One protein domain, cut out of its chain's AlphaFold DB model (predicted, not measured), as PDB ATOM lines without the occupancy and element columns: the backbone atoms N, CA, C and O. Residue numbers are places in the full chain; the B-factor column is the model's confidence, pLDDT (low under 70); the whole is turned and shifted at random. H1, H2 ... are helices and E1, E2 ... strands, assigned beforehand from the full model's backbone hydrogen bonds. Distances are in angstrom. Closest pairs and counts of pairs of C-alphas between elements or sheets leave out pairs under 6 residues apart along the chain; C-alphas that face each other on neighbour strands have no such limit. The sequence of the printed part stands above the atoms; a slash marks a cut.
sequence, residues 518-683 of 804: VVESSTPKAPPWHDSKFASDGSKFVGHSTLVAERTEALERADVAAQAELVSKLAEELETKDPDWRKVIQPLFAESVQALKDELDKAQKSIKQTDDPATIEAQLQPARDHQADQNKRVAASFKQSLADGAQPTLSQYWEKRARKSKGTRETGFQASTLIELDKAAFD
ATOM      1  N   VAL A 518     -18.223   6.267  26.770       86.81
ATOM      2  CA  VAL A 518     -17.656   6.017  25.431       86.81
ATOM      3  C   VAL A 518     -18.711   5.344  24.549       86.81
ATOM      4  O   VAL A 518     -19.338   4.369  24.955       86.81
ATOM      5  N   VAL A 519     -18.918   5.883  23.348       90.38
ATOM      6  CA  VAL A 519     -19.890   5.397  22.350       90.38
ATOM      7  C   VAL A 519     -19.191   4.845  21.107       90.38
ATOM      8  O   VAL A 519     -19.715   3.954  20.450       90.38
ATOM      9  N   GLU A 520     -18.023   5.391  20.777       90.56
ATOM     10  CA  GLU A 520     -17.229   5.070  19.588       90.56
ATOM     11  C   GLU A 520     -15.755   5.311  19.943       90.56
ATOM     12  O   GLU A 520     -15.464   6.229  20.713       90.56
ATOM     13  N   SER A 521     -14.823   4.531  19.405       91.38
ATOM     14  CA  SER A 521     -13.387   4.711  19.648       91.38
ATOM     15  C   SER A 521     -12.559   4.241  18.454       91.38
ATOM     16  O   SER A 521     -13.008   3.414  17.661       91.38
ATOM     17  N   SER A 522     -11.331   4.750  18.324       88.62
ATOM     18  CA  SER A 522     -10.437   4.392  17.212       88.62
ATOM     19  C   SER A 522      -9.927   2.949  17.272       88.62
ATOM     20  O   SER A 522      -9.589   2.376  16.239       88.62
ATOM     21  N   THR A 523      -9.870   2.352  18.465       89.19
ATOM     22  CA  THR A 523      -9.599   0.919  18.671       89.19
ATOM     23  C   THR A 523     -10.586   0.322  19.681       89.19
ATOM     24  O   THR A 523     -11.029   1.037  20.582       89.19
ATOM     25  N   PRO A 524     -10.912  -0.989  19.609       84.56
ATOM     26  CA  PRO A 524     -11.893  -1.627  20.506       84.56
ATOM     27  C   PRO A 524     -11.519  -1.623  21.995       84.56
ATOM     28  O   PRO A 524     -12.363  -1.866  22.852       84.56
ATOM     29  N   LYS A 525     -10.241  -1.391  22.306       88.25
ATOM     30  CA  LYS A 525      -9.715  -1.231  23.660       88.25
ATOM     31  C   LYS A 525      -8.843   0.019  23.693       88.25
ATOM     32  O   LYS A 525      -8.000   0.184  22.808       88.25
ATOM     33  N   ALA A 526      -9.027   0.849  24.719       87.38
ATOM     34  CA  ALA A 526      -8.167   1.995  24.975       87.38
ATOM     35  C   ALA A 526      -6.728   1.536  25.287       87.38
ATOM     36  O   ALA A 526      -6.544   0.585  26.061       87.38
ATOM     37  N   PRO A 527      -5.698   2.169  24.703       90.81
ATOM     38  CA  PRO A 527      -4.316   1.885  25.052       90.81
ATOM     39  C   PRO A 527      -4.008   2.389  26.476       90.81
ATOM     40  O   PRO A 527      -4.613   3.369  26.913       90.81
ATOM     41  N   PRO A 528      -3.045   1.787  27.205       88.06
ATOM     42  CA  PRO A 528      -2.736   2.184  28.585       88.06
ATOM     43  C   PRO A 528      -2.347   3.659  28.749       88.06
ATOM     44  O   PRO A 528      -2.581   4.240  29.801       88.06
ATOM     45  N   TRP A 529      -1.782   4.266  27.703       85.31
ATOM     46  CA  TRP A 529      -1.383   5.671  27.666       85.31
ATOM     47  C   TRP A 529      -2.532   6.654  27.387       85.31
ATOM     48  O   TRP A 529      -2.313   7.856  27.415       85.31
ATOM     49  N   HIS A 530      -3.760   6.185  27.142       86.88
ATOM     50  CA  HIS A 530      -4.933   7.066  27.111       86.88
ATOM     51  C   HIS A 530      -5.440   7.423  28.524       86.88
ATOM     52  O   HIS A 530      -6.158   8.409  28.681       86.88
ATOM     53  N   ASP A 531      -5.064   6.660  29.561       80.06
ATOM     54  CA  ASP A 531      -5.349   7.024  30.954       80.06
ATOM     55  C   ASP A 531      -4.593   8.316  31.310       80.06
ATOM     56  O   ASP A 531      -3.379   8.392  31.136       80.06
ATOM     57  N   SER A 532      -5.289   9.324  31.846       68.12
ATOM     58  CA  SER A 532      -4.683  10.597  32.267       68.12
ATOM     59  C   SER A 532      -3.735  10.469  33.467       68.12
ATOM     60  O   SER A 532      -3.107  11.448  33.867       68.12
ATOM     61  N   LYS A 533      -3.631   9.275  34.067       71.69
ATOM     62  CA  LYS A 533      -2.607   8.900  35.057       71.69
ATOM     63  C   LYS A 533      -1.317   8.378  34.434       71.69
ATOM     64  O   LYS A 533      -0.365   8.132  35.176       71.69
ATOM     65  N   PHE A 534      -1.280   8.143  33.122       75.56
ATOM     66  CA  PHE A 534      -0.075   7.678  32.454       75.56
ATOM     67  C   PHE A 534       1.008   8.754  32.564       75.56
ATOM     68  O   PHE A 534       0.880   9.849  32.024       75.56
ATOM     69  N   ALA A 535       2.067   8.453  33.311       69.81
ATOM     70  CA  ALA A 535       3.174   9.374  33.490       69.81
ATOM     71  C   ALA A 535       4.127   9.275  32.299       69.81
ATOM     72  O   ALA A 535       4.609   8.185  31.987       69.81
ATOM     73  N   SER A 536       4.444  10.414  31.688       69.75
ATOM     74  CA  SER A 536       5.529  10.493  30.718       69.75
ATOM     75  C   SER A 536       6.862  10.161  31.391       69.75
ATOM     76  O   SER A 536       7.291  10.848  32.327       69.75
ATOM     77  N   ASP A 537       7.524   9.114  30.910       66.75
ATOM     78  CA  ASP A 537       8.936   8.860  31.176       66.75
ATOM     79  C   ASP A 537       9.789   9.476  30.052       66.75
ATOM     80  O   ASP A 537       9.266   9.925  29.034       66.75
ATOM     81  N   GLY A 538      11.115   9.514  30.211       68.06
ATOM     82  CA  GLY A 538      12.021  10.119  29.220       68.06
ATOM     83  C   GLY A 538      12.051   9.443  27.837       68.06
ATOM     84  O   GLY A 538      12.887   9.816  27.018       68.06
ATOM     85  N   SER A 539      11.193   8.447  27.584       83.75
ATOM     86  CA  SER A 539      10.990   7.811  26.280       83.75
ATOM     87  C   SER A 539       9.564   7.925  25.725       83.75
ATOM     88  O   SER A 539       9.340   7.594  24.558       83.75
ATOM     89  N   LYS A 540       8.592   8.379  26.528       87.56
ATOM     90  CA  LYS A 540       7.165   8.410  26.172       87.56
ATOM     91  C   LYS A 540       6.521   9.697  26.649       87.56
ATOM     92  O   LYS A 540       6.444   9.927  27.847       87.56
ATOM     93  N   PHE A 541       6.001  10.491  25.720       89.75
ATOM     94  CA  PHE A 541       5.406  11.799  26.000       89.75
ATOM     95  C   PHE A 541       3.963  11.787  25.514       89.75
ATOM     96  O   PHE A 541       3.712  11.540  24.332       89.75
ATOM     97  N   VAL A 542       3.013  12.003  26.424       88.56
ATOM     98  CA  VAL A 542       1.581  11.905  26.119       88.56
ATOM     99  C   VAL A 542       0.908  13.264  26.230       88.56
ATOM    100  O   VAL A 542       0.982  13.936  27.254       88.56
ATOM    101  N   GLY A 543       0.197  13.639  25.173       88.62
ATOM    102  CA  GLY A 543      -0.757  14.739  25.180       88.62
ATOM    103  C   GLY A 543      -2.176  14.204  25.099       88.62
ATOM    104  O   GLY A 543      -2.454  13.308  24.305       88.62
ATOM    105  N   HIS A 544      -3.095  14.782  25.870       86.12
ATOM    106  CA  HIS A 544      -4.525  14.497  25.751       86.12
ATOM    107  C   HIS A 544      -5.283  15.781  25.416       86.12
ATOM    108  O   HIS A 544      -4.920  16.863  25.877       86.12
ATOM    109  N   SER A 545      -6.359  15.659  24.645       85.44
ATOM    110  CA  SER A 545      -7.285  16.763  24.419       85.44
ATOM    111  C   SER A 545      -8.296  16.882  25.559       85.44
ATOM    112  O   SER A 545      -8.672  15.898  26.206       85.44
ATOM    113  N   THR A 546      -8.822  18.092  25.730       81.50
ATOM    114  CA  THR A 546     -10.141  18.297  26.333       81.50
ATOM    115  C   THR A 546     -11.226  17.635  25.480       81.50
ATOM    116  O   THR A 546     -10.972  17.177  24.360       81.50
ATOM    117  N   LEU A 547     -12.448  17.570  26.007       80.12
ATOM    118  CA  LEU A 547     -13.589  17.147  25.213       80.12
ATOM    119  C   LEU A 547     -14.010  18.294  24.282       80.12
ATOM    120  O   LEU A 547     -14.329  19.380  24.755       80.12
ATOM    121  N   VAL A 548     -14.020  18.055  22.973       81.00
ATOM    122  CA  VAL A 548     -14.383  19.060  21.954       81.00
ATOM    123  C   VAL A 548     -15.432  18.524  20.983       81.00
ATOM    124  O   VAL A 548     -15.703  17.324  20.953       81.00
ATOM    125  N   ALA A 549     -16.061  19.401  20.199       82.88
ATOM    126  CA  ALA A 549     -17.143  19.004  19.294       82.88
ATOM    127  C   ALA A 549     -16.659  18.094  18.150       82.88
ATOM    128  O   ALA A 549     -17.365  17.159  17.774       82.88
ATOM    129  N   GLU A 550     -15.444  18.330  17.641       86.69
ATOM    130  CA  GLU A 550     -14.928  17.696  16.427       86.69
ATOM    131  C   GLU A 550     -13.768  16.724  16.682       86.69
ATOM    132  O   GLU A 550     -12.788  17.037  17.361       86.69
ATOM    133  N   ARG A 551     -13.827  15.547  16.041       88.25
ATOM    134  CA  ARG A 551     -12.785  14.499  16.115       88.25
ATOM    135  C   ARG A 551     -11.402  15.030  15.738       88.25
ATOM    136  O   ARG A 551     -10.406  14.699  16.377       88.25
ATOM    137  N   THR A 552     -11.341  15.831  14.678       87.81
ATOM    138  CA  THR A 552     -10.082  16.349  14.130       87.81
ATOM    139  C   THR A 552      -9.468  17.412  15.038       87.81
ATOM    140  O   THR A 552      -8.253  17.437  15.199       87.81
ATOM    141  N   GLU A 553     -10.297  18.236  15.687       85.19
ATOM    142  CA  GLU A 553      -9.840  19.203  16.686       85.19
ATOM    143  C   GLU A 553      -9.285  18.493  17.929       85.19
ATOM    144  O   GLU A 553      -8.226  18.868  18.428       85.19
ATOM    145  N   ALA A 554      -9.942  17.419  18.389       83.69
ATOM    146  CA  ALA A 554      -9.438  16.604  19.493       83.69
ATOM    147  C   ALA A 554      -8.036  16.053  19.173       83.69
ATOM    148  O   ALA A 554      -7.110  16.190  19.970       83.69
ATOM    149  N   LEU A 555      -7.857  15.480  17.977       88.25
ATOM    150  CA  LEU A 555      -6.572  14.938  17.523       88.25
ATOM    151  C   LEU A 555      -5.479  16.015  17.386       88.25
ATOM    152  O   LEU A 555      -4.340  15.759  17.775       88.25
ATOM    153  N   GLU A 556      -5.810  17.215  16.889       88.06
ATOM    154  CA  GLU A 556      -4.872  18.349  16.811       88.06
ATOM    155  C   GLU A 556      -4.457  18.830  18.209       88.06
ATOM    156  O   GLU A 556      -3.263  18.923  18.494       88.06
ATOM    157  N   ARG A 557      -5.422  19.063  19.114       84.94
ATOM    158  CA  ARG A 557      -5.151  19.463  20.508       84.94
ATOM    159  C   ARG A 557      -4.283  18.427  21.235       84.94
ATOM    160  O   ARG A 557      -3.386  18.807  21.983       84.94
ATOM    161  N   ALA A 558      -4.506  17.133  20.993       87.75
ATOM    162  CA  ALA A 558      -3.708  16.058  21.579       87.75
ATOM    163  C   ALA A 558      -2.268  15.994  21.026       87.75
ATOM    164  O   ALA A 558      -1.337  15.809  21.806       87.75
ATOM    165  N   ASP A 559      -2.058  16.166  19.711       89.94
ATOM    166  CA  ASP A 559      -0.710  16.273  19.106       89.94
ATOM    167  C   ASP A 559       0.078  17.464  19.673       89.94
ATOM    168  O   ASP A 559       1.205  17.325  20.152       89.94
ATOM    169  N   VAL A 560      -0.561  18.633  19.684       88.88
ATOM    170  CA  VAL A 560      -0.001  19.873  20.225       88.88
ATOM    171  C   VAL A 560       0.390  19.718  21.700       88.88
ATOM    172  O   VAL A 560       1.483  20.129  22.093       88.88
ATOM    173  N   ALA A 561      -0.455  19.074  22.512       89.31
ATOM    174  CA  ALA A 561      -0.147  18.783  23.910       89.31
ATOM    175  C   ALA A 561       1.040  17.813  24.072       89.31
ATOM    176  O   ALA A 561       1.890  18.048  24.927       89.31
ATOM    177  N   ALA A 562       1.153  16.772  23.237       90.69
ATOM    178  CA  ALA A 562       2.245  15.794  23.315       90.69
ATOM    179  C   ALA A 562       3.612  16.424  23.004       90.69
ATOM    180  O   ALA A 562       4.626  16.092  23.616       90.69
ATOM    181  N   GLN A 563       3.646  17.377  22.071       92.50
ATOM    182  CA  GLN A 563       4.868  18.104  21.731       92.50
ATOM    183  C   GLN A 563       5.246  19.135  22.799       92.50
ATOM    184  O   GLN A 563       6.426  19.260  23.126       92.50
ATOM    185  N   ALA A 564       4.271  19.834  23.388       90.81
ATOM    186  CA  ALA A 564       4.515  20.721  24.528       90.81
ATOM    187  C   ALA A 564       5.040  19.946  25.757       90.81
ATOM    188  O   ALA A 564       5.940  20.421  26.454       90.81
ATOM    189  N   GLU A 565       4.539  18.729  25.976       89.38
ATOM    190  CA  GLU A 565       5.014  17.783  26.992       89.38
ATOM    191  C   GLU A 565       6.482  17.374  26.755       89.38
ATOM    192  O   GLU A 565       7.320  17.508  27.651       89.38
ATOM    193  N   LEU A 566       6.830  16.964  25.528       92.00
ATOM    194  CA  LEU A 566       8.216  16.672  25.133       92.00
ATOM    195  C   LEU A 566       9.140  17.881  25.349       92.00
ATOM    196  O   LEU A 566      10.210  17.740  25.939       92.00
ATOM    197  N   VAL A 567       8.729  19.080  24.926       94.06
ATOM    198  CA  VAL A 567       9.501  20.316  25.139       94.06
ATOM    199  C   VAL A 567       9.698  20.606  26.629       94.06
ATOM    200  O   VAL A 567      10.801  20.966  27.036       94.06
ATOM    201  N   SER A 568       8.668  20.418  27.454       91.31
ATOM    202  CA  SER A 568       8.773  20.605  28.906       91.31
ATOM    203  C   SER A 568       9.776  19.627  29.525       91.31
ATOM    204  O   SER A 568      10.562  20.014  30.387       91.31
ATOM    205  N   LYS A 569       9.843  18.383  29.032       90.62
ATOM    206  CA  LYS A 569      10.877  17.417  29.439       90.62
ATOM    207  C   LYS A 569      12.277  17.750  28.940       90.62
ATOM    208  O   LYS A 569      13.235  17.541  29.680       90.62
ATOM    209  N   LEU A 570      12.415  18.314  27.741       92.88
ATOM    210  CA  LEU A 570      13.697  18.856  27.284       92.88
ATOM    211  C   LEU A 570      14.161  20.008  28.188       92.88
ATOM    212  O   LEU A 570      15.347  20.081  28.490       92.88
ATOM    213  N   ALA A 571      13.244  20.855  28.671       93.38
ATOM    214  CA  ALA A 571      13.559  21.919  29.625       93.38
ATOM    215  C   ALA A 571      14.055  21.359  30.969       93.38
ATOM    216  O   ALA A 571      15.145  21.727  31.389       93.38
ATOM    217  N   GLU A 572      13.329  20.421  31.598       90.69
ATOM    218  CA  GLU A 572      13.753  19.764  32.855       90.69
ATOM    219  C   GLU A 572      15.175  19.155  32.744       90.69
ATOM    220  O   GLU A 572      15.998  19.258  33.662       90.69
ATOM    221  N   GLU A 573      15.489  18.547  31.596       92.38
ATOM    222  CA  GLU A 573      16.782  17.907  31.342       92.38
ATOM    223  C   GLU A 573      17.906  18.924  31.056       92.38
ATOM    224  O   GLU A 573      19.021  18.765  31.561       92.38
ATOM    225  N   LEU A 574      17.627  19.988  30.290       93.00
ATOM    226  CA  LEU A 574      18.553  21.105  30.046       93.00
ATOM    227  C   LEU A 574      18.850  21.870  31.337       93.00
ATOM    228  O   LEU A 574      20.016  22.093  31.659       93.00
ATOM    229  N   GLU A 575      17.818  22.182  32.125       91.69
ATOM    230  CA  GLU A 575      17.960  22.758  33.462       91.69
ATOM    231  C   GLU A 575      18.844  21.890  34.352       91.69
ATOM    232  O   GLU A 575      19.578  22.424  35.175       91.69
ATOM    233  N   THR A 576      18.826  20.566  34.214       90.56
ATOM    234  CA  THR A 576      19.689  19.692  35.016       90.56
ATOM    235  C   THR A 576      21.125  19.661  34.479       90.56
ATOM    236  O   THR A 576      22.067  19.844  35.253       90.56
ATOM    237  N   LYS A 577      21.305  19.477  33.163       89.25
ATOM    238  CA  LYS A 577      22.611  19.269  32.508       89.25
ATOM    239  C   LYS A 577      23.432  20.544  32.266       89.25
ATOM    240  O   LYS A 577      24.652  20.430  32.178       89.25
ATOM    241  N   ASP A 578      22.812  21.718  32.151       91.50
ATOM    242  CA  ASP A 578      23.478  22.962  31.737       91.50
ATOM    243  C   ASP A 578      23.220  24.120  32.735       91.50
ATOM    244  O   ASP A 578      22.117  24.679  32.796       91.50
ATOM    245  N   PRO A 579      24.220  24.492  33.562       91.38
ATOM    246  CA  PRO A 579      24.085  25.573  34.537       91.38
ATOM    247  C   PRO A 579      23.879  26.967  33.937       91.38
ATOM    248  O   PRO A 579      23.193  27.778  34.563       91.38
ATOM    249  N   ASP A 580      24.447  27.255  32.765       89.56
ATOM    250  CA  ASP A 580      24.361  28.575  32.137       89.56
ATOM    251  C   ASP A 580      23.016  28.736  31.425       89.56
ATOM    252  O   ASP A 580      22.351  29.766  31.575       89.56
ATOM    253  N   TRP A 581      22.531  27.670  30.782       93.75
ATOM    254  CA  TRP A 581      21.158  27.585  30.286       93.75
ATOM    255  C   TRP A 581      20.144  27.793  31.417       93.75
ATOM    256  O   TRP A 581      19.253  28.637  31.306       93.75
ATOM    257  N   ARG A 582      20.309  27.096  32.554       93.81
ATOM    258  CA  ARG A 582      19.454  27.268  33.745       93.81
ATOM    259  C   ARG A 582      19.497  28.699  34.286       93.81
ATOM    260  O   ARG A 582      18.489  29.207  34.761       93.81
ATOM    261  N   LYS A 583      20.659  29.353  34.247       94.25
ATOM    262  CA  LYS A 583      20.842  30.709  34.778       94.25
ATOM    263  C   LYS A 583      20.267  31.795  33.865       94.25
ATOM    264  O   LYS A 583      19.801  32.807  34.381       94.25
ATOM    265  N   VAL A 584      20.328  31.616  32.543       95.38
ATOM    266  CA  VAL A 584      19.987  32.671  31.571       95.38
ATOM    267  C   VAL A 584      18.705  32.392  30.791       95.38
ATOM    268  O   VAL A 584      17.916  33.313  30.615       95.38
ATOM    269  N   ILE A 585      18.468  31.160  30.333       95.25
ATOM    270  CA  ILE A 585      17.339  30.830  29.447       95.25
ATOM    271  C   ILE A 585      16.068  30.541  30.244       95.25
ATOM    272  O   ILE A 585      15.007  31.070  29.910       95.25
ATOM    273  N   GLN A 586      16.173  29.762  31.324       93.44
ATOM    274  CA  GLN A 586      15.029  29.393  32.168       93.44
ATOM    275  C   GLN A 586      14.216  30.614  32.658       93.44
ATOM    276  O   GLN A 586      12.996  30.629  32.455       93.44
ATOM    277  N   PRO A 587      14.833  31.697  33.184       94.44
ATOM    278  CA  PRO A 587      14.077  32.844  33.688       94.44
ATOM    279  C   PRO A 587      13.329  33.631  32.602       94.44
ATOM    280  O   PRO A 587      12.422  34.400  32.919       94.44
ATOM    281  N   LEU A 588      13.674  33.462  31.317       94.44
ATOM    282  CA  LEU A 588      13.033  34.192  30.220       94.44
ATOM    283  C   LEU A 588      11.604  33.709  29.938       94.44
ATOM    284  O   LEU A 588      10.802  34.514  29.458       94.44
ATOM    285  N   PHE A 589      11.286  32.445  30.250       93.44
ATOM    286  CA  PHE A 589       9.951  31.848  30.087       93.44
ATOM    287  C   PHE A 589       9.291  31.407  31.408       93.44
ATOM    288  O   PHE A 589       8.081  31.179  31.421       93.44
ATOM    289  N   ALA A 590      10.040  31.302  32.514       90.25
ATOM    290  CA  ALA A 590       9.539  30.797  33.799       90.25
ATOM    291  C   ALA A 590       8.267  31.510  34.296       90.25
ATOM    292  O   ALA A 590       7.329  30.850  34.741       90.25
ATOM    293  N   GLU A 591       8.203  32.840  34.174       89.12
ATOM    294  CA  GLU A 591       7.024  33.634  34.550       89.12
ATOM    295  C   GLU A 591       5.785  33.247  33.724       89.12
ATOM    296  O   GLU A 591       4.702  33.091  34.279       89.12
ATOM    297  N   SER A 592       5.938  33.019  32.416       90.19
ATOM    298  CA  SER A 592       4.837  32.617  31.529       90.19
ATOM    299  C   SER A 592       4.325  31.206  31.835       90.19
ATOM    300  O   SER A 592       3.116  30.978  31.822       90.19
ATOM    301  N   VAL A 593       5.225  30.270  32.155       88.06
ATOM    302  CA  VAL A 593       4.857  28.907  32.582       88.06
ATOM    303  C   VAL A 593       4.140  28.936  33.934       88.06
ATOM    304  O   VAL A 593       3.107  28.286  34.102       88.06
ATOM    305  N   GLN A 594       4.649  29.715  34.892       86.56
ATOM    306  CA  GLN A 594       4.057  29.824  36.223       86.56
ATOM    307  C   GLN A 594       2.698  30.544  36.191       86.56
ATOM    308  O   GLN A 594       1.761  30.064  36.820       86.56
ATOM    309  N   ALA A 595       2.545  31.612  35.402       87.38
ATOM    310  CA  ALA A 595       1.272  32.314  35.239       87.38
ATOM    311  C   ALA A 595       0.176  31.412  34.648       87.38
ATOM    312  O   ALA A 595      -0.935  31.376  35.175       87.38
ATOM    313  N   LEU A 596       0.499  30.629  33.610       85.81
ATOM    314  CA  LEU A 596      -0.437  29.667  33.018       85.81
ATOM    315  C   LEU A 596      -0.844  28.583  34.031       85.81
ATOM    316  O   LEU A 596      -2.016  28.224  34.139       85.81
ATOM    317  N   LYS A 597       0.117  28.093  34.821       82.56
ATOM    318  CA  LYS A 597      -0.142  27.142  35.907       82.56
ATOM    319  C   LYS A 597      -1.042  27.742  36.989       82.56
ATOM    320  O   LYS A 597      -1.982  27.072  37.401       82.56
ATOM    321  N   ASP A 598      -0.786  28.972  37.429       86.69
ATOM    322  CA  ASP A 598      -1.586  29.654  38.454       86.69
ATOM    323  C   ASP A 598      -3.013  29.951  37.976       86.69
ATOM    324  O   ASP A 598      -3.952  29.865  38.767       86.69
ATOM    325  N   GLU A 599      -3.204  30.237  36.685       85.31
ATOM    326  CA  GLU A 599      -4.524  30.372  36.063       85.31
ATOM    327  C   GLU A 599      -5.319  29.057  36.122       85.31
ATOM    328  O   GLU A 599      -6.463  29.048  36.585       85.31
ATOM    329  N   LEU A 600      -4.698  27.939  35.735       78.50
ATOM    330  CA  LEU A 600      -5.302  26.603  35.779       78.50
ATOM    331  C   LEU A 600      -5.601  26.160  37.221       78.50
ATOM    332  O   LEU A 600      -6.711  25.715  37.520       78.50
ATOM    333  N   ASP A 601      -4.655  26.356  38.143       79.94
ATOM    334  CA  ASP A 601      -4.828  26.092  39.575       79.94
ATOM    335  C   ASP A 601      -5.966  26.940  40.171       79.94
ATOM    336  O   ASP A 601      -6.707  26.469  41.037       79.94
ATOM    337  N   LYS A 602      -6.115  28.198  39.734       85.50
ATOM    338  CA  LYS A 602      -7.186  29.107  40.167       85.50
ATOM    339  C   LYS A 602      -8.545  28.667  39.626       85.50
ATOM    340  O   LYS A 602      -9.480  28.578  40.419       85.50
ATOM    341  N   ALA A 603      -8.641  28.346  38.334       80.44
ATOM    342  CA  ALA A 603      -9.858  27.820  37.711       80.44
ATOM    343  C   ALA A 603     -10.312  26.506  38.372       80.44
ATOM    344  O   ALA A 603     -11.501  26.292  38.613       80.44
ATOM    345  N   GLN A 604      -9.361  25.654  38.764       78.25
ATOM    346  CA  GLN A 604      -9.659  24.423  39.487       78.25
ATOM    347  C   GLN A 604     -10.067  24.662  40.952       78.25
ATOM    348  O   GLN A 604     -10.954  23.975  41.453       78.25
ATOM    349  N   LYS A 605      -9.476  25.650  41.639       82.19
ATOM    350  CA  LYS A 605      -9.863  26.047  43.010       82.19
ATOM    351  C   LYS A 605     -11.225  26.753  43.079       82.19
ATOM    352  O   LYS A 605     -11.811  26.780  44.159       82.19
ATOM    353  N   SER A 606     -11.738  27.318  41.980       81.56
ATOM    354  CA  SER A 606     -13.091  27.904  41.944       81.56
ATOM    355  C   SER A 606     -14.229  26.878  41.921       81.56
ATOM    356  O   SER A 606     -15.345  27.238  42.300       81.56
ATOM    357  N   ILE A 607     -13.950  25.624  41.549       82.19
ATOM    358  CA  ILE A 607     -14.943  24.543  41.519       82.19
ATOM    359  C   ILE A 607     -15.422  24.225  42.935       82.19
ATOM    360  O   ILE A 607     -14.629  23.853  43.805       82.19
ATOM    361  N   LYS A 608     -16.736  24.281  43.159       80.44
ATOM    362  CA  LYS A 608     -17.346  23.826  44.414       80.44
ATOM    363  C   LYS A 608     -17.853  22.400  44.265       80.44
ATOM    364  O   LYS A 608     -18.359  22.003  43.222       80.44
ATOM    365  N   GLN A 609     -17.824  21.641  45.359       71.06
ATOM    366  CA  GLN A 609     -18.344  20.265  45.406       71.06
ATOM    367  C   GLN A 609     -19.865  20.168  45.134       71.06
ATOM    368  O   GLN A 609     -20.388  19.078  44.913       71.06
ATOM    369  N   THR A 610     -20.570  21.302  45.169       75.38
ATOM    370  CA  THR A 610     -21.997  21.456  44.855       75.38
ATOM    371  C   THR A 610     -22.286  21.807  43.395       75.38
ATOM    372  O   THR A 610     -23.454  21.796  43.012       75.38
ATOM    373  N   ASP A 611     -21.274  22.178  42.608       74.12
ATOM    374  CA  ASP A 611     -21.471  22.642  41.234       74.12
ATOM    375  C   ASP A 611     -21.818  21.462  40.312       74.12
ATOM    376  O   ASP A 611     -21.302  20.351  40.464       74.12
ATOM    377  N   ASP A 612     -22.713  21.683  39.349       74.38
ATOM    378  CA  ASP A 612     -23.109  20.639  38.404       74.38
ATOM    379  C   ASP A 612     -22.064  20.442  37.278       74.38
ATOM    380  O   ASP A 612     -21.314  21.371  36.960       74.38
ATOM    381  N   PRO A 613     -22.023  19.271  36.609       67.06
ATOM    382  CA  PRO A 613     -21.003  18.967  35.599       67.06
ATOM    383  C   PRO A 613     -20.984  19.851  34.341       67.06
ATOM    384  O   PRO A 613     -20.066  19.699  33.535       67.06
ATOM    385  N   ALA A 614     -21.979  20.712  34.101       69.25
ATOM    386  CA  ALA A 614     -21.915  21.718  33.037       69.25
ATOM    387  C   ALA A 614     -21.311  23.033  33.558       69.25
ATOM    388  O   ALA A 614     -20.474  23.627  32.882       69.25
ATOM    389  N   THR A 615     -21.661  23.436  34.782       75.81
ATOM    390  CA  THR A 615     -21.051  24.584  35.474       75.81
ATOM    391  C   THR A 615     -19.550  24.373  35.708       75.81
ATOM    392  O   THR A 615     -18.765  25.278  35.440       75.81
ATOM    393  N   ILE A 616     -19.132  23.171  36.125       74.25
ATOM    394  CA  ILE A 616     -17.710  22.816  36.304       74.25
ATOM    395  C   ILE A 616     -16.931  22.946  34.988       74.25
ATOM    396  O   ILE A 616     -15.847  23.527  34.962       74.25
ATOM    397  N   GLU A 617     -17.488  22.434  33.888       72.06
ATOM    398  CA  GLU A 617     -16.836  22.496  32.576       72.06
ATOM    399  C   GLU A 617     -16.702  23.950  32.099       72.06
ATOM    400  O   GLU A 617     -15.617  24.368  31.702       72.06
ATOM    401  N   ALA A 618     -17.759  24.758  32.242       77.25
ATOM    402  CA  ALA A 618     -17.748  26.175  31.879       77.25
ATOM    403  C   ALA A 618     -16.752  27.019  32.703       77.25
ATOM    404  O   ALA A 618     -16.197  27.981  32.176       77.25
ATOM    405  N   GLN A 619     -16.495  26.665  33.969       79.94
ATOM    406  CA  GLN A 619     -15.468  27.319  34.796       79.94
ATOM    407  C   GLN A 619     -14.038  26.964  34.354       79.94
ATOM    408  O   GLN A 619     -13.145  27.806  34.436       79.94
ATOM    409  N   LEU A 620     -13.807  25.728  33.898       78.94
ATOM    410  CA  LEU A 620     -12.486  25.243  33.484       78.94
ATOM    411  C   LEU A 620     -12.126  25.592  32.035       78.94
ATOM    412  O   LEU A 620     -10.940  25.690  31.710       78.94
ATOM    413  N   GLN A 621     -13.124  25.753  31.166       79.12
ATOM    414  CA  GLN A 621     -12.926  25.899  29.725       79.12
ATOM    415  C   GLN A 621     -11.984  27.057  29.324       79.12
ATOM    416  O   GLN A 621     -11.070  26.790  28.547       79.12
ATOM    417  N   PRO A 622     -12.091  28.290  29.872       84.88
ATOM    418  CA  PRO A 622     -11.236  29.401  29.438       84.88
ATOM    419  C   PRO A 622      -9.742  29.155  29.688       84.88
ATOM    420  O   PRO A 622      -8.922  29.370  28.800       84.88
ATOM    421  N   ALA A 623      -9.390  28.632  30.869       81.31
ATOM    422  CA  ALA A 623      -8.002  28.338  31.223       81.31
ATOM    423  C   ALA A 623      -7.435  27.166  30.396       81.31
ATOM    424  O   ALA A 623      -6.261  27.168  30.025       81.31
ATOM    425  N   ARG A 624      -8.277  26.177  30.062       79.44
ATOM    426  CA  ARG A 624      -7.927  25.062  29.164       79.44
ATOM    427  C   ARG A 624      -7.699  25.513  27.721       79.44
ATOM    428  O   ARG A 624      -6.771  25.021  27.085       79.44
ATOM    429  N   ASP A 625      -8.521  26.424  27.202       81.56
ATOM    430  CA  ASP A 625      -8.341  26.972  25.853       81.56
ATOM    431  C   ASP A 625      -7.083  27.850  25.783       81.56
ATOM    432  O   ASP A 625      -6.255  27.643  24.897       81.56
ATOM    433  N   HIS A 626      -6.838  28.708  26.782       86.12
ATOM    434  CA  HIS A 626      -5.583  29.463  26.864       86.12
ATOM    435  C   HIS A 626      -4.353  28.534  26.946       86.12
ATOM    436  O   HIS A 626      -3.355  28.764  26.261       86.12
ATOM    437  N   GLN A 627      -4.424  27.433  27.705       84.88
ATOM    438  CA  GLN A 627      -3.374  26.409  27.713       84.88
ATOM    439  C   GLN A 627      -3.171  25.770  26.330       84.88
ATOM    440  O   GLN A 627      -2.028  25.561  25.919       84.88
ATOM    441  N   ALA A 628      -4.249  25.464  25.603       81.75
ATOM    442  CA  ALA A 628      -4.167  24.903  24.257       81.75
ATOM    443  C   ALA A 628      -3.485  25.873  23.275       81.75
ATOM    444  O   ALA A 628      -2.619  25.444  22.511       81.75
ATOM    445  N   ASP A 629      -3.790  27.171  23.352       86.75
ATOM    446  CA  ASP A 629      -3.155  28.207  22.529       86.75
ATOM    447  C   ASP A 629      -1.662  28.379  22.848       86.75
ATOM    448  O   ASP A 629      -0.831  28.453  21.935       86.75
ATOM    449  N   GLN A 630      -1.274  28.369  24.130       89.38
ATOM    450  CA  GLN A 630       0.144  28.409  24.506       89.38
ATOM    451  C   GLN A 630       0.885  27.147  24.050       89.38
ATOM    452  O   GLN A 630       1.958  27.248  23.449       89.38
ATOM    453  N   ASN A 631       0.293  25.962  24.234       89.19
ATOM    454  CA  ASN A 631       0.856  24.716  23.718       89.19
ATOM    455  C   ASN A 631       1.000  24.763  22.188       89.19
ATOM    456  O   ASN A 631       2.009  24.297  21.664       89.19
ATOM    457  N   LYS A 632       0.053  25.372  21.458       89.44
ATOM    458  CA  LYS A 632       0.113  25.532  19.995       89.44
ATOM    459  C   LYS A 632       1.293  26.404  19.566       89.44
ATOM    460  O   LYS A 632       1.993  26.045  18.618       89.44
ATOM    461  N   ARG A 633       1.583  27.489  20.296       92.19
ATOM    462  CA  ARG A 633       2.775  28.336  20.079       92.19
ATOM    463  C   ARG A 633       4.077  27.575  20.346       92.19
ATOM    464  O   ARG A 633       4.993  27.637  19.524       92.19
ATOM    465  N   VAL A 634       4.141  26.815  21.442       92.12
ATOM    466  CA  VAL A 634       5.299  25.974  21.800       92.12
ATOM    467  C   VAL A 634       5.535  24.877  20.759       92.12
ATOM    468  O   VAL A 634       6.648  24.750  20.253       92.12
ATOM    469  N   ALA A 635       4.494  24.132  20.380       90.19
ATOM    470  CA  ALA A 635       4.555  23.071  19.378       90.19
ATOM    471  C   ALA A 635       4.975  23.611  18.001       90.19
ATOM    472  O   ALA A 635       5.877  23.061  17.372       90.19
ATOM    473  N   ALA A 636       4.401  24.733  17.551       89.62
ATOM    474  CA  ALA A 636       4.820  25.392  16.312       89.62
ATOM    475  C   ALA A 636       6.295  25.828  16.361       89.62
ATOM    476  O   ALA A 636       7.023  25.652  15.386       89.62
ATOM    477  N   SER A 637       6.755  26.348  17.504       92.50
ATOM    478  CA  SER A 637       8.160  26.710  17.698       92.50
ATOM    479  C   SER A 637       9.085  25.494  17.671       92.50
ATOM    480  O   SER A 637      10.127  25.547  17.026       92.50
ATOM    481  N   PHE A 638       8.700  24.395  18.321       92.44
ATOM    482  CA  PHE A 638       9.461  23.148  18.328       92.44
ATOM    483  C   PHE A 638       9.561  22.542  16.926       92.44
ATOM    484  O   PHE A 638      10.667  22.245  16.485       92.44
ATOM    485  N   LYS A 639       8.447  22.456  16.181       89.38
ATOM    486  CA  LYS A 639       8.444  21.961  14.792       89.38
ATOM    487  C   LYS A 639       9.412  22.742  13.896       89.38
ATOM    488  O   LYS A 639      10.061  22.124  13.064       89.38
ATOM    489  N   GLN A 640       9.538  24.058  14.092       85.38
ATOM    490  CA  GLN A 640      10.463  24.925  13.347       85.38
ATOM    491  C   GLN A 640      11.925  24.841  13.818       85.38
ATOM    492  O   GLN A 640      12.820  25.259  13.091       85.38
ATOM    493  N   SER A 641      12.187  24.317  15.020       85.38
ATOM    494  CA  SER A 641      13.548  24.010  15.478       85.38
ATOM    495  C   SER A 641      14.068  22.670  14.946       85.38
ATOM    496  O   SER A 641      15.271  22.432  14.998       85.38
ATOM    497  N   LEU A 642      13.200  21.773  14.476       82.81
ATOM    498  CA  LEU A 642      13.603  20.465  13.958       82.81
ATOM    499  C   LEU A 642      14.072  20.563  12.501       82.81
ATOM    500  O   LEU A 642      13.485  21.281  11.697       82.81
ATOM    501  N   ALA A 643      15.111  19.801  12.158       67.62
ATOM    502  CA  ALA A 643      15.535  19.624  10.771       67.62
ATOM    503  C   ALA A 643      14.514  18.789   9.973       67.62
ATOM    504  O   ALA A 643      13.763  17.991  10.548       67.62
ATOM    505  N   ASP A 644      14.522  18.928   8.647       53.50
ATOM    506  CA  ASP A 644      13.617  18.194   7.757       53.50
ATOM    507  C   ASP A 644      13.695  16.677   7.992       53.50
ATOM    508  O   ASP A 644      14.765  16.067   7.987       53.50
ATOM    509  N   GLY A 645      12.535  16.058   8.230       52.38
ATOM    510  CA  GLY A 645      12.423  14.627   8.533       52.38
ATOM    511  C   GLY A 645      12.725  14.220   9.984       52.38
ATOM    512  O   GLY A 645      12.523  13.057  10.319       52.38
ATOM    513  N   ALA A 646      13.131  15.137  10.873       64.56
ATOM    514  CA  ALA A 646      13.413  14.841  12.287       64.56
ATOM    515  C   ALA A 646      12.172  14.884  13.213       64.56
ATOM    516  O   ALA A 646      12.311  14.948  14.435       64.56
ATOM    517  N   GLN A 647      10.958  14.876  12.653       70.06
ATOM    518  CA  GLN A 647       9.711  14.918  13.424       70.06
ATOM    519  C   GLN A 647       9.479  13.597  14.183       70.06
ATOM    520  O   GLN A 647       9.641  12.524  13.592       70.06
ATOM    521  N   PRO A 648       9.071  13.636  15.467       78.12
ATOM    522  CA  PRO A 648       8.780  12.428  16.231       78.12
ATOM    523  C   PRO A 648       7.589  11.652  15.654       78.12
ATOM    524  O   PRO A 648       6.609  12.230  15.184       78.12
ATOM    525  N   THR A 649       7.641  10.322  15.737       82.12
ATOM    526  CA  THR A 649       6.520   9.454  15.359       82.12
ATOM    527  C   THR A 649       5.368   9.566  16.354       82.12
ATOM    528  O   THR A 649       5.547   9.355  17.553       82.12
ATOM    529  N   LEU A 650       4.175   9.856  15.830       88.56
ATOM    530  CA  LEU A 650       2.948  10.076  16.595       88.56
ATOM    531  C   LEU A 650       2.035   8.848  16.527       88.56
ATOM    532  O   LEU A 650       1.629   8.436  15.438       88.56
ATOM    533  N   SER A 651       1.655   8.311  17.685       92.75
ATOM    534  CA  SER A 651       0.592   7.309  17.820       92.75
ATOM    535  C   SER A 651      -0.651   7.961  18.412       92.75
ATOM    536  O   SER A 651      -0.578   8.536  19.492       92.75
ATOM    537  N   GLN A 652      -1.795   7.881  17.729       94.12
ATOM    538  CA  GLN A 652      -3.022   8.569  18.149       94.12
ATOM    539  C   GLN A 652      -4.153   7.594  18.483       94.12
ATOM    540  O   GLN A 652      -4.335   6.578  17.813       94.12
ATOM    541  N   TYR A 653      -4.937   7.933  19.502       93.25
ATOM    542  CA  TYR A 653      -6.161   7.235  19.889       93.25
ATOM    543  C   TYR A 653      -7.250   8.263  20.203       93.25
ATOM    544  O   TYR A 653      -6.956   9.327  20.749       93.25
ATOM    545  N   TRP A 654      -8.505   7.970  19.859       92.88
ATOM    546  CA  TRP A 654      -9.633   8.857  20.147       92.88
ATOM    547  C   TRP A 654     -10.884   8.095  20.574       92.88
ATOM    548  O   TRP A 654     -11.102   6.946  20.193       92.88
ATOM    549  N   GLU A 655     -11.728   8.784  21.335       92.62
ATOM    550  CA  GLU A 655     -13.021   8.330  21.827       92.62
ATOM    551  C   GLU A 655     -14.079   9.395  21.574       92.62
ATOM    552  O   GLU A 655     -13.926  10.558  21.945       92.62
ATOM    553  N   LYS A 656     -15.201   8.983  20.997       91.25
ATOM    554  CA  LYS A 656     -16.437   9.752  21.009       91.25
ATOM    555  C   LYS A 656     -17.189   9.399  22.275       91.25
ATOM    556  O   LYS A 656     -17.592   8.250  22.480       91.25
ATOM    557  N   ARG A 657     -17.406  10.395  23.116       88.69
ATOM    558  CA  ARG A 657     -18.118  10.260  24.378       88.69
ATOM    559  C   ARG A 657     -19.498  10.897  24.272       88.69
ATOM    560  O   ARG A 657     -19.701  11.857  23.531       88.69
ATOM    561  N   ALA A 658     -20.462  10.358  25.010       87.19
ATOM    562  CA  ALA A 658     -21.799  10.921  25.139       87.19
ATOM    563  C   ALA A 658     -22.286  10.895  26.588       87.19
ATOM    564  O   ALA A 658     -22.081   9.905  27.298       87.19
ATOM    565  N   ARG A 659     -23.010  11.941  26.988       83.06
ATOM    566  CA  ARG A 659     -23.773  11.985  28.242       83.06
ATOM    567  C   ARG A 659     -25.226  12.381  27.989       83.06
ATOM    568  O   ARG A 659     -25.570  12.921  26.936       83.06
ATOM    569  N   LYS A 660     -26.097  12.100  28.959       77.25
ATOM    570  CA  LYS A 660     -27.473  12.618  28.993       77.25
ATOM    571  C   LYS A 660     -27.540  13.735  30.028       77.25
ATOM    572  O   LYS A 660     -27.275  13.495  31.200       77.25
ATOM    573  N   SER A 661     -27.917  14.928  29.591       67.25
ATOM    574  CA  SER A 661     -27.942  16.154  30.387       67.25
ATOM    575  C   SER A 661     -29.276  16.860  30.147       67.25
ATOM    576  O   SER A 661     -29.632  17.145  29.007       67.25
ATOM    577  N   LYS A 662     -30.072  17.057  31.208       65.00
ATOM    578  CA  LYS A 662     -31.391  17.735  31.168       65.00
ATOM    579  C   LYS A 662     -32.318  17.265  30.019       65.00
ATOM    580  O   LYS A 662     -33.010  18.062  29.399       65.00
ATOM    581  N   GLY A 663     -32.314  15.962  29.717       65.31
ATOM    582  CA  GLY A 663     -33.110  15.347  28.638       65.31
ATOM    583  C   GLY A 663     -32.475  15.378  27.239       65.31
ATOM    584  O   GLY A 663     -32.913  14.637  26.362       65.31
ATOM    585  N   THR A 664     -31.406  16.151  27.038       64.81
ATOM    586  CA  THR A 664     -30.647  16.227  25.782       64.81
ATOM    587  C   THR A 664     -29.468  15.249  25.805       64.81
ATOM    588  O   THR A 664     -28.873  14.987  26.854       64.81
ATOM    589  N   ARG A 665     -29.125  14.669  24.647       77.69
ATOM    590  CA  ARG A 665     -27.901  13.873  24.472       77.69
ATOM    591  C   ARG A 665     -26.786  14.797  23.999       77.69
ATOM    592  O   ARG A 665     -26.847  15.291  22.880       77.69
ATOM    593  N   GLU A 666     -25.776  14.986  24.833       81.62
ATOM    594  CA  GLU A 666     -24.555  15.708  24.475       81.62
ATOM    595  C   GLU A 666     -23.516  14.702  23.954       81.62
ATOM    596  O   GLU A 666     -23.448  13.568  24.441       81.62
ATOM    597  N   THR A 667     -22.717  15.099  22.961       85.44
ATOM    598  CA  THR A 667     -21.634  14.290  22.375       85.44
ATOM    599  C   THR A 667     -20.393  15.144  22.164       85.44
ATOM    600  O   THR A 667     -20.523  16.287  21.738       85.44
ATOM    601  N   GLY A 668     -19.211  14.575  22.383       86.94
ATOM    602  CA  GLY A 668     -17.931  15.206  22.063       86.94
ATOM    603  C   GLY A 668     -16.833  14.163  21.869       86.94
ATOM    604  O   GLY A 668     -17.035  12.983  22.159       86.94
ATOM    605  N   PHE A 669     -15.678  14.587  21.377       88.44
ATOM    606  CA  PHE A 669     -14.509  13.746  21.150       88.44
ATOM    607  C   PHE A 669     -13.390  14.102  22.122       88.44
ATOM    608  O   PHE A 669     -13.122  15.274  22.379       88.44
ATOM    609  N   GLN A 670     -12.727  13.072  22.636       88.56
ATOM    610  CA  GLN A 670     -11.488  13.170  23.395       88.56
ATOM    611  C   GLN A 670     -10.426  12.341  22.676       88.56
ATOM    612  O   GLN A 670     -10.700  11.218  22.259       88.56
ATOM    613  N   ALA A 671      -9.217  12.871  22.533       89.88
ATOM    614  CA  ALA A 671      -8.105  12.170  21.907       89.88
ATOM    615  C   ALA A 671      -6.859  12.181  22.789       89.88
ATOM    616  O   ALA A 671      -6.730  12.959  23.737       89.88
ATOM    617  N   SER A 672      -5.923  11.297  22.473       91.56
ATOM    618  CA  SER A 672      -4.581  11.293  23.039       91.56
ATOM    619  C   SER A 672      -3.561  10.953  21.963       91.56
ATOM    620  O   SER A 672      -3.816  10.104  21.107       91.56
ATOM    621  N   THR A 673      -2.414  11.618  22.025       93.56
ATOM    622  CA  THR A 673      -1.264  11.397  21.152       93.56
ATOM    623  C   THR A 673      -0.086  10.994  22.027       93.56
ATOM    624  O   THR A 673       0.242  11.690  22.985       93.56
ATOM    625  N   LEU A 674       0.552   9.883  21.684       93.12
ATOM    626  CA  LEU A 674       1.812   9.426  22.250       93.12
ATOM    627  C   LEU A 674       2.940   9.711  21.251       93.12
ATOM    628  O   LEU A 674       2.883   9.263  20.104       93.12
ATOM    629  N   ILE A 675       3.976  10.401  21.717       92.94
ATOM    630  CA  ILE A 675       5.306  10.402  21.109       92.94
ATOM    631  C   ILE A 675       6.131   9.326  21.811       92.94
ATOM    632  O   ILE A 675       6.328   9.400  23.025       92.94
ATOM    633  N   GLU A 676       6.644   8.360  21.053       90.88
ATOM    634  CA  GLU A 676       7.714   7.472  21.519       90.88
ATOM    635  C   GLU A 676       9.043   7.947  20.928       90.88
ATOM    636  O   GLU A 676       9.147   8.184  19.723       90.88
ATOM    637  N   LEU A 677      10.053   8.112  21.781       89.44
ATOM    638  CA  LEU A 677      11.385   8.574  21.403       89.44
ATOM    639  C   LEU A 677      12.422   7.758  22.175       89.44
ATOM    640  O   LEU A 677      12.369   7.686  23.400       89.44
ATOM    641  N   ASP A 678      13.375   7.130  21.486       89.06
ATOM    642  CA  ASP A 678      14.455   6.446  22.197       89.06
ATOM    643  C   ASP A 678      15.390   7.451  22.896       89.06
ATOM    644  O   ASP A 678      15.454   8.638  22.554       89.06
ATOM    645  N   LYS A 679      16.149   6.967  23.885       88.44
ATOM    646  CA  LYS A 679      17.052   7.815  24.669       88.44
ATOM    647  C   LYS A 679      18.089   8.541  23.802       88.44
ATOM    648  O   LYS A 679      18.421   9.680  24.106       88.44
ATOM    649  N   ALA A 680      18.605   7.920  22.740       90.06
ATOM    650  CA  ALA A 680      19.604   8.547  21.879       90.06
ATOM    651  C   ALA A 680      18.995   9.671  21.027       90.06
ATOM    652  O   ALA A 680      19.653  10.685  20.793       90.06
ATOM    653  N   ALA A 681      17.744   9.530  20.592       89.38
ATOM    654  CA  ALA A 681      17.001  10.587  19.919       89.38
ATOM    655  C   ALA A 681      16.600  11.724  20.884       89.38
ATOM    656  O   ALA A 681      16.730  12.892  20.522       89.38
ATOM    657  N   PHE A 682      16.228  11.417  22.131       90.88
ATOM    658  CA  PHE A 682      16.001  12.435  23.167       90.88
ATOM    659  C   PHE A 682      17.293  13.195  23.522       90.88
ATOM    660  O   PHE A 682      17.322  14.424  23.461       90.88
ATOM    661  N   ASP A 683      18.398  12.491  23.797       90.56
ATOM    662  CA  ASP A 683      19.703  13.109  24.073       90.56
ATOM    663  C   ASP A 683      20.206  13.949  22.873       90.56
ATOM    664  O   ASP A 683      20.863  14.967  23.083       90.56
TER     665      ASP A 683
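What this domain is: This is residues 518 to 683 of the 804 residues of the protein "Serine/threonine kinase family protein" of uncultured bacterium A1Q1_fos_1807 (UniProt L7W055). H1 lies slantwise over one face of a twisted four-strand sheet, two layers with a helix on one face; H4 crosses H1 on the side away from the sheet and folds against H3 as a helical hairpin. H2 makes the corner between H1 and H3. The 166 printed residues have five named helices and four named strands, E1 E2 H1 H2 H3 H4 E3 E4 H5 along the chain, mixed in class; the sheet, order E1 E3 E4 E2, is antiparallel. The whole is compact, with a radius of gyration of the C-alphas of 17.6 A, yet elongated, spanning 58 by 36 by 25 A.

How they stand to each other: Edge strand E1, residues 518 to 521, is antiparallel to E3, residues 650 to 661, with N 519 and O 656 2.8 A apart. E2, residues 540 to 544, the other edge strand, is antiparallel to E4, residues 664 to 676, with N 543 and O 673 2.9 A apart. E3 and E4 form a hairpin, with N 655 and O 670 2.8 A apart. H1, residues 551 to 577, is on the sheet at a height of 5.5 A. H2, residues 579 to 584, touches H1 only at the corner, closest at the C-alphas of Glu 575 and Arg 582, 4.8 A. H3, residues 586 to 605, and H4, residues 613 to 641, form a hairpin at a shallow tilt of 18 degrees, closest at the C-alphas of Leu 600 and Ala 623, 5.6 A. Residues 628 to 638 of H4 touch H1 at a steep tilt of 63 degrees, closest at the C-alphas of Ala 564 and Asn 631, 5.5 A. H5, residues 679 to 683, is close to H1 but not clearly touching, at 8.0 A between the C-alphas of Leu 570 and Phe 682. Every O i to N i+4 pair is within hydrogen-bond range in H1, H2 and H5, against 14 of 16 in H3 and 22 of 25 in H4.

Where its parts are: E1 begins at C-alpha 518 (-17.656, 6.017, 25.431), and H5 ends at C-alpha 683 (19.703, 13.109, 24.073). From first to last C-alpha H1 measures 39.3 A, H4 40.3 A, E3 34.4 A and E4 39.6 A.

The domain as a whole: The C-alphas of Asp 580 and Gly 663, the two farthest apart, are 59.1 A apart. The printed part has no cut, and the link E1 to E2 is long. Residues 640 to 645 stand free, and pLDDT is under 70 for 15 residues, among them 643 to 646.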